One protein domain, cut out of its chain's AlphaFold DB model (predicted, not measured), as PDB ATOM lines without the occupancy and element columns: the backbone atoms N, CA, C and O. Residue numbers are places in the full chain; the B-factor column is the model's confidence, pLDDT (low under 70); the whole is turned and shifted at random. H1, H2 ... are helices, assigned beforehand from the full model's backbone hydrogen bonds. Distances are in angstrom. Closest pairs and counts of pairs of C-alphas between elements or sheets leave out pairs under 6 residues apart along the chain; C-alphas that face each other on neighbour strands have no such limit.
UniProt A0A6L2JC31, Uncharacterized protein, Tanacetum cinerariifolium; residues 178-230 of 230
ATOM      1  N   LYS A 178     -57.079  31.755  -9.444       78.25
ATOM      2  CA  LYS A 178     -56.966  30.358  -9.004       78.25
ATOM      3  C   LYS A 178     -56.487  29.513 -10.172       78.25
ATOM      4  O   LYS A 178     -57.100  29.543 -11.234       78.25
ATOM      5  N   ALA A 179     -55.421  28.746  -9.956       79.00
ATOM      6  CA  ALA A 179     -55.002  27.721 -10.903       79.00
ATOM      7  C   ALA A 179     -56.088  26.636 -10.970       79.00
ATOM      8  O   ALA A 179     -56.555  26.156  -9.927       79.00
ATOM      9  N   SER A 180     -56.509  26.268 -12.181       84.25
ATOM     10  CA  SER A 180     -57.464  25.177 -12.369       84.25
ATOM     11  C   SER A 180     -56.837  23.829 -11.995       84.25
ATOM     12  O   SER A 180     -55.617  23.693 -11.914       84.25
ATOM     13  N   THR A 181     -57.658  22.795 -11.788       86.38
ATOM     14  CA  THR A 181     -57.152  21.427 -11.571       86.38
ATOM     15  C   THR A 181     -56.278  20.964 -12.738       86.38
ATOM     16  O   THR A 181     -55.274  20.296 -12.522       86.38
ATOM     17  N   HIS A 182     -56.623  21.365 -13.965       84.31
ATOM     18  CA  HIS A 182     -55.827  21.069 -15.152       84.31
ATOM     19  C   HIS A 182     -54.481  21.804 -15.143       84.31
ATOM     20  O   HIS A 182     -53.454  21.183 -15.392       84.31
ATOM     21  N   ASP A 183     -54.469  23.091 -14.786       83.62
ATOM     22  CA  ASP A 183     -53.232  23.874 -14.663       83.62
ATOM     23  C   ASP A 183     -52.285  23.229 -13.636       83.62
ATOM     24  O   ASP A 183     -51.110  23.016 -13.922       83.62
ATOM     25  N   LYS A 184     -52.819  22.799 -12.486       89.50
ATOM     26  CA  LYS A 184     -52.043  22.092 -11.455       89.50
ATOM     27  C   LYS A 184     -51.457  20.769 -11.948       89.50
ATOM     28  O   LYS A 184     -50.312  20.465 -11.633       89.50
ATOM     29  N   LEU A 185     -52.217  19.996 -12.730       91.69
ATOM     30  CA  LEU A 185     -51.725  18.759 -13.354       91.69
ATOM     31  C   LEU A 185     -50.602  19.026 -14.366       91.69
ATOM     32  O   LEU A 185     -49.722  18.187 -14.528       91.69
ATOM     33  N   ASN A 186     -50.601  20.202 -14.995       89.81
ATOM     34  CA  ASN A 186     -49.547  20.644 -15.909       89.81
ATOM     35  C   ASN A 186     -48.350  21.289 -15.181       89.81
ATOM     36  O   ASN A 186     -47.493  21.883 -15.828       89.81
ATOM     37  N   GLY A 187     -48.284  21.203 -13.848       92.25
ATOM     38  CA  GLY A 187     -47.192  21.765 -13.048       92.25
ATOM     39  C   GLY A 187     -47.333  23.255 -12.727       92.25
ATOM     40  O   GLY A 187     -46.452  23.815 -12.080       92.25
ATOM     41  N   ILE A 188     -48.441  23.896 -13.117       87.38
ATOM     42  CA  ILE A 188     -48.726  25.291 -12.769       87.38
ATOM     43  C   ILE A 188     -49.293  25.320 -11.350       87.38
ATOM     44  O   ILE A 188     -50.484  25.090 -11.114       87.38
ATOM     45  N   SER A 189     -48.424  25.593 -10.384       84.62
ATOM     46  CA  SER A 189     -48.796  25.682  -8.972       84.62
ATOM     47  C   SER A 189     -49.439  27.025  -8.632       84.62
ATOM     48  O   SER A 189     -50.337  27.072  -7.788       84.62
ATOM     49  N   HIS A 190     -49.032  28.100  -9.322       84.44
ATOM     50  CA  HIS A 190     -49.494  29.456  -9.047       84.44
ATOM     51  C   HIS A 190     -50.108  30.121 -10.295       84.44
ATOM     52  O   HIS A 190     -49.493  30.117 -11.360       84.44
ATOM     53  N   PRO A 191     -51.289  30.760 -10.197       76.19
ATOM     54  CA  PRO A 191     -51.935  31.412 -11.341       76.19
ATOM     55  C   PRO A 191     -51.072  32.475 -12.047       76.19
ATOM     56  O   PRO A 191     -51.210  32.675 -13.252       76.19
ATOM     57  N   TYR A 192     -50.169  33.139 -11.317       78.62
ATOM     58  CA  TYR A 192     -49.230  34.107 -11.905       78.62
ATOM     59  C   TYR A 192     -48.247  33.475 -12.896       78.62
ATOM     60  O   TYR A 192     -47.827  34.164 -13.819       78.62
ATOM     61  N   GLN A 193     -47.940  32.180 -12.792       83.00
ATOM     62  CA  GLN A 193     -47.097  31.496 -13.780       83.00
ATOM     63  C   GLN A 193     -47.772  31.477 -15.157       83.00
ATOM     64  O   GLN A 193     -47.138  31.783 -16.162       83.00
ATOM     65  N   LYS A 194     -49.088  31.245 -15.196       82.81
ATOM     66  CA  LYS A 194     -49.884  31.274 -16.430       82.81
ATOM     67  C   LYS A 194     -49.946  32.677 -17.036       82.81
ATOM     68  O   LYS A 194     -49.857  32.847 -18.248       82.81
ATOM     69  N   LEU A 195     -50.039  33.696 -16.181       78.31
ATOM     70  CA  LEU A 195     -49.981  35.094 -16.602       78.31
ATOM     71  C   LEU A 195     -48.593  35.457 -17.166       78.31
ATOM     72  O   LEU A 195     -48.504  36.128 -18.190       78.31
ATOM     73  N   LYS A 196     -47.511  34.975 -16.540       82.06
ATOM     74  CA  LYS A 196     -46.136  35.136 -17.041       82.06
ATOM     75  C   LYS A 196     -45.969  34.499 -18.418       82.06
ATOM     76  O   LYS A 196     -45.420  35.134 -19.312       82.06
ATOM     77  N   GLU A 197     -46.441  33.268 -18.598       82.50
ATOM     78  CA  GLU A 197     -46.396  32.572 -19.890       82.50
ATOM     79  C   GLU A 197     -47.179  33.318 -20.971       82.50
ATOM     80  O   GLU A 197     -46.674  33.500 -22.079       82.50
ATOM     81  N   PHE A 198     -48.365  33.830 -20.631       79.56
ATOM     82  CA  PHE A 198     -49.147  34.668 -21.531       79.56
ATOM     83  C   PHE A 198     -48.361  35.906 -21.981       79.56
ATOM     84  O   PHE A 198     -48.223  36.148 -23.180       79.56
ATOM     85  N   TYR A 199     -47.791  36.668 -21.042       77.94
ATOM     86  CA  TYR A 199     -47.026  37.866 -21.391       77.94
ATOM     87  C   TYR A 199     -45.747  37.550 -22.172       77.94
ATOM     88  O   TYR A 199     -45.408  38.311 -23.076       77.94
ATOM     89  N   LYS A 200     -45.075  36.423 -21.903       81.06
ATOM     90  CA  LYS A 200     -43.952  35.959 -22.736       81.06
ATOM     91  C   LYS A 200     -44.383  35.784 -24.193       81.06
ATOM     92  O   LYS A 200     -43.763  36.369 -25.073       81.06
ATOM     93  N   GLY A 201     -45.503  35.099 -24.433       78.62
ATOM     94  CA  GLY A 201     -46.044  34.930 -25.784       78.62
ATOM     95  C   GLY A 201     -46.381  36.255 -26.480       78.62
ATOM     96  O   GLY A 201     -46.172  36.389 -27.684       78.62
ATOM     97  N   VAL A 202     -46.853  37.260 -25.733       73.38
ATOM     98  CA  VAL A 202     -47.120  38.609 -26.268       73.38
ATOM     99  C   VAL A 202     -45.828  39.351 -26.624       73.38
ATOM    100  O   VAL A 202     -45.774  40.036 -27.647       73.38
ATOM    101  N   LEU A 203     -44.771  39.216 -25.818       74.06
ATOM    102  CA  LEU A 203     -43.475  39.836 -26.109       74.06
ATOM    103  C   LEU A 203     -42.784  39.226 -27.339       74.06
ATOM    104  O   LEU A 203     -42.028  39.930 -28.014       74.06
ATOM    105  N   ASP A 204     -43.088  37.969 -27.661       80.19
ATOM    106  CA  ASP A 204     -42.541  37.245 -28.815       80.19
ATOM    107  C   ASP A 204     -43.242  37.578 -30.148       80.19
ATOM    108  O   ASP A 204     -42.835  37.102 -31.206       80.19
ATOM    109  N   LEU A 205     -44.246  38.467 -30.151       78.31
ATOM    110  CA  LEU A 205     -44.965  38.888 -31.367       78.31
ATOM    111  C   LEU A 205     -44.106  39.719 -32.350       78.31
ATOM    112  O   LEU A 205     -44.568  40.082 -33.436       78.31
ATOM    113  N   GLY A 206     -42.850  40.012 -32.003       81.38
ATOM    114  CA  GLY A 206     -41.864  40.654 -32.873       81.38
ATOM    115  C   GLY A 206     -41.766  42.179 -32.713       81.38
ATOM    116  O   GLY A 206     -42.559  42.810 -32.014       81.38
ATOM    117  N   PRO A 207     -40.794  42.822 -33.389       80.31
ATOM    118  CA  PRO A 207     -40.405  44.219 -33.146       80.31
ATOM    119  C   PRO A 207     -41.466  45.252 -33.548       80.31
ATOM    120  O   PRO A 207     -41.317  46.437 -33.268       80.31
ATOM    121  N   LYS A 208     -42.544  44.823 -34.213       77.31
ATOM    122  CA  LYS A 208     -43.636  45.704 -34.632       77.31
ATOM    123  C   LYS A 208     -44.457  46.206 -33.434       77.31
ATOM    124  O   LYS A 208     -45.167  47.203 -33.577       77.31
ATOM    125  N   TYR A 209     -44.434  45.510 -32.299       72.00
ATOM    126  CA  TYR A 209     -45.259  45.807 -31.125       72.00
ATOM    127  C   TYR A 209     -44.461  46.581 -30.073       72.00
ATOM    128  O   TYR A 209     -43.297  46.274 -29.815       72.00
ATOM    129  N   ILE A 210     -45.093  47.594 -29.472       73.31
ATOM    130  CA  ILE A 210     -44.504  48.339 -28.357       73.31
ATOM    131  C   ILE A 210     -44.473  47.397 -27.158       73.31
ATOM    132  O   ILE A 210     -45.505  46.861 -26.756       73.31
ATOM    133  N   ARG A 211     -43.274  47.178 -26.621       81.31
ATOM    134  CA  ARG A 211     -43.062  46.392 -25.409       81.31
ATOM    135  C   ARG A 211     -43.020  47.343 -24.227       81.31
ATOM    136  O   ARG A 211     -42.280  48.322 -24.261       81.31
ATOM    137  N   ASP A 212     -43.808  47.049 -23.203       78.94
ATOM    138  CA  ASP A 212     -43.715  47.754 -21.933       78.94
ATOM    139  C   ASP A 212     -42.423  47.322 -21.223       78.94
ATOM    140  O   ASP A 212     -42.201  46.129 -20.998       78.94
ATOM    141  N   ALA A 213     -41.548  48.284 -20.924       80.25
ATOM    142  CA  ALA A 213     -40.243  48.015 -20.327       80.25
ATOM    143  C   ALA A 213     -40.361  47.365 -18.940       80.25
ATOM    144  O   ALA A 213     -39.577  46.469 -18.633       80.25
ATOM    145  N   ASN A 214     -41.379  47.733 -18.157       80.06
ATOM    146  CA  ASN A 214     -41.596  47.201 -16.815       80.06
ATOM    147  C   ASN A 214     -42.049  45.738 -16.884       80.06
ATOM    148  O   ASN A 214     -41.582  44.902 -16.115       80.06
ATOM    149  N   ILE A 215     -42.907  45.391 -17.851       75.88
ATOM    150  CA  ILE A 215     -43.331  43.997 -18.069       75.88
ATOM    151  C   ILE A 215     -42.167  43.136 -18.571       75.88
ATOM    152  O   ILE A 215     -42.011  41.991 -18.141       75.88
ATOM    153  N   VAL A 216     -41.330  43.678 -19.463       81.81
ATOM    154  CA  VAL A 216     -40.117  42.996 -19.940       81.81
ATOM    155  C   VAL A 216     -39.153  42.744 -18.780       81.81
ATOM    156  O   VAL A 216     -38.685  41.618 -18.618       81.81
ATOM    157  N   GLU A 217     -38.890  43.753 -17.953       82.88
ATOM    158  CA  GLU A 217     -38.030  43.637 -16.775       82.88
ATOM    159  C   GLU A 217     -38.586  42.624 -15.768       82.88
ATOM    160  O   GLU A 217     -37.869  41.715 -15.347       82.88
ATOM    161  N   TRP A 218     -39.881  42.699 -15.455       79.75
ATOM    162  CA  TRP A 218     -40.558  41.759 -14.562       79.75
ATOM    163  C   TRP A 218     -40.419  40.300 -15.027       79.75
ATOM    164  O   TRP A 218     -40.176  39.400 -14.215       79.75
ATOM    165  N   LEU A 219     -40.515  40.058 -16.340       80.19
ATOM    166  CA  LEU A 219     -40.344  38.730 -16.930       80.19
ATOM    167  C   LEU A 219     -38.887  38.251 -16.945       80.19
ATOM    168  O   LEU A 219     -38.646  37.067 -16.694       80.19
ATOM    169  N   ILE A 220     -37.927  39.136 -17.237       83.25
ATOM    170  CA  ILE A 220     -36.489  38.809 -17.294       83.25
ATOM    171  C   ILE A 220     -35.940  38.517 -15.902       83.25
ATOM    172  O   ILE A 220     -35.237  37.524 -15.718       83.25
ATOM    173  N   CYS A 221     -36.298  39.334 -14.913       81.88
ATOM    174  CA  CYS A 221     -35.824  39.194 -13.538       81.88
ATOM    175  C   CYS A 221     -36.370  37.941 -12.835       81.88
ATOM    176  O   CYS A 221     -36.079  37.743 -11.658       81.88
ATOM    177  N   GLN A 222     -37.174  37.119 -13.533       68.62
ATOM    178  CA  GLN A 222     -37.916  35.981 -12.987       68.62
ATOM    179  C   GLN A 222     -38.525  36.325 -11.633       68.62
ATOM    180  O   GLN A 222     -38.469  35.507 -10.717       68.62
ATOM    181  N   HIS A 223     -39.051  37.549 -11.495       61.03
ATOM    182  CA  HIS A 223     -39.413  38.075 -10.191       61.03
ATOM    183  C   HIS A 223     -40.424  37.107  -9.588       61.03
ATOM    184  O   HIS A 223     -41.545  36.962 -10.096       61.03
ATOM    185  N   VAL A 224     -39.992  36.359  -8.573       58.25
ATOM    186  CA  VAL A 224     -40.886  35.511  -7.805       58.25
ATOM    187  C   VAL A 224     -41.747  36.527  -7.099       58.25
ATOM    188  O   VAL A 224     -41.256  37.296  -6.271       58.25
ATOM    189  N   SER A 225     -42.997  36.649  -7.545       59.75
ATOM    190  CA  SER A 225     -43.918  37.570  -6.897       59.75
ATOM    191  C   SER A 225     -43.864  37.254  -5.406       59.75
ATOM    192  O   SER A 225     -43.770  36.083  -5.041       59.75
ATOM    193  N   MET A 226     -43.945  38.254  -4.532       50.81
ATOM    194  CA  MET A 226     -44.088  37.993  -3.095       50.81
ATOM    195  C   MET A 226     -45.232  36.992  -2.815       50.81
ATOM    196  O   MET A 226     -45.207  36.283  -1.819       50.81
ATOM    197  N   HIS A 227     -46.197  36.882  -3.736       53.28
ATOM    198  CA  HIS A 227     -47.306  35.931  -3.717       53.28
ATOM    199  C   HIS A 227     -46.975  34.503  -4.191       53.28
ATOM    200  O   HIS A 227     -47.781  33.612  -3.984       53.28
ATOM    201  N   GLU A 228     -45.836  34.275  -4.843       54.62
ATOM    202  CA  GLU A 228     -45.350  32.946  -5.250       54.62
ATOM    203  C   GLU A 228     -44.472  32.282  -4.164       54.62
ATOM    204  O   GLU A 228     -44.127  31.113  -4.311       54.62
ATOM    205  N   MET A 229     -44.106  33.009  -3.096       51.06
ATOM    206  CA  MET A 229     -43.288  32.508  -1.973       51.06
ATOM    207  C   MET A 229     -44.104  32.024  -0.753       51.06
ATOM    208  O   MET A 229     -43.500  31.570   0.217       51.06
ATOM    209  N   GLU A 230     -45.439  32.128  -0.790       50.16
ATOM    210  CA  GLU A 230     -46.378  31.583   0.219       50.16
ATOM    211  C   GLU A 230     -46.903  30.200  -0.202       50.16
ATOM    212  O   GLU A 230     -46.987  29.314   0.680       50.16
TER     213      GLU A 230
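AT A GLANCE: This is residues 178 to 230 of the 230 residues of an uncharacterized protein of Tanacetum cinerariifolium (UniProt A0A6L2JC31). A loose, elongated U: helix H2 makes one limb, the chain folds back through a loop whose residues 204 to 210 stick out at one end, and short H3 with the tail, residues 221 to 230, makes the other limb. Short H1 lies at the end of H2 away from that loop. The printed part has 53 residues with three named helices, H1, H2, H3 along the chain, and no named strand; it is all helix in class, though named helices hold 26 of the 53. The radius of gyration of the C-alphas is 12.6 A, and the spans are 36 by 23 by 13 A.

HOW THE PARTS SIT: H2, residues 191 to 203, and H3, residues 213 to 220, touch; their closest C-alphas, of Lys 196 and Leu 219, are 6.8 A apart. They run opposite ways at a steep tilt of 63 degrees. H1, residues 181 to 185, is apart from H3, and only just apart from H2, at 8.3 A. In H1, H2 and H3 every O i to N i+4 pair is within hydrogen-bond range.

IN THESE COORDINATES: H2 is 19.0 A long, from C-alpha 191 at (-51.935, 31.412, -11.341); H3 is 10.4 A, ending at C-alpha 220 at (-36.489, 38.809, -17.294); H1 is 6.3 A.

THE WHOLE: The C-alphas farthest apart, of Lys 208 and Glu 230, are 37.7 A apart. The printed part has no cut and no long link; pLDDT is under 70 in residues 222 to 230.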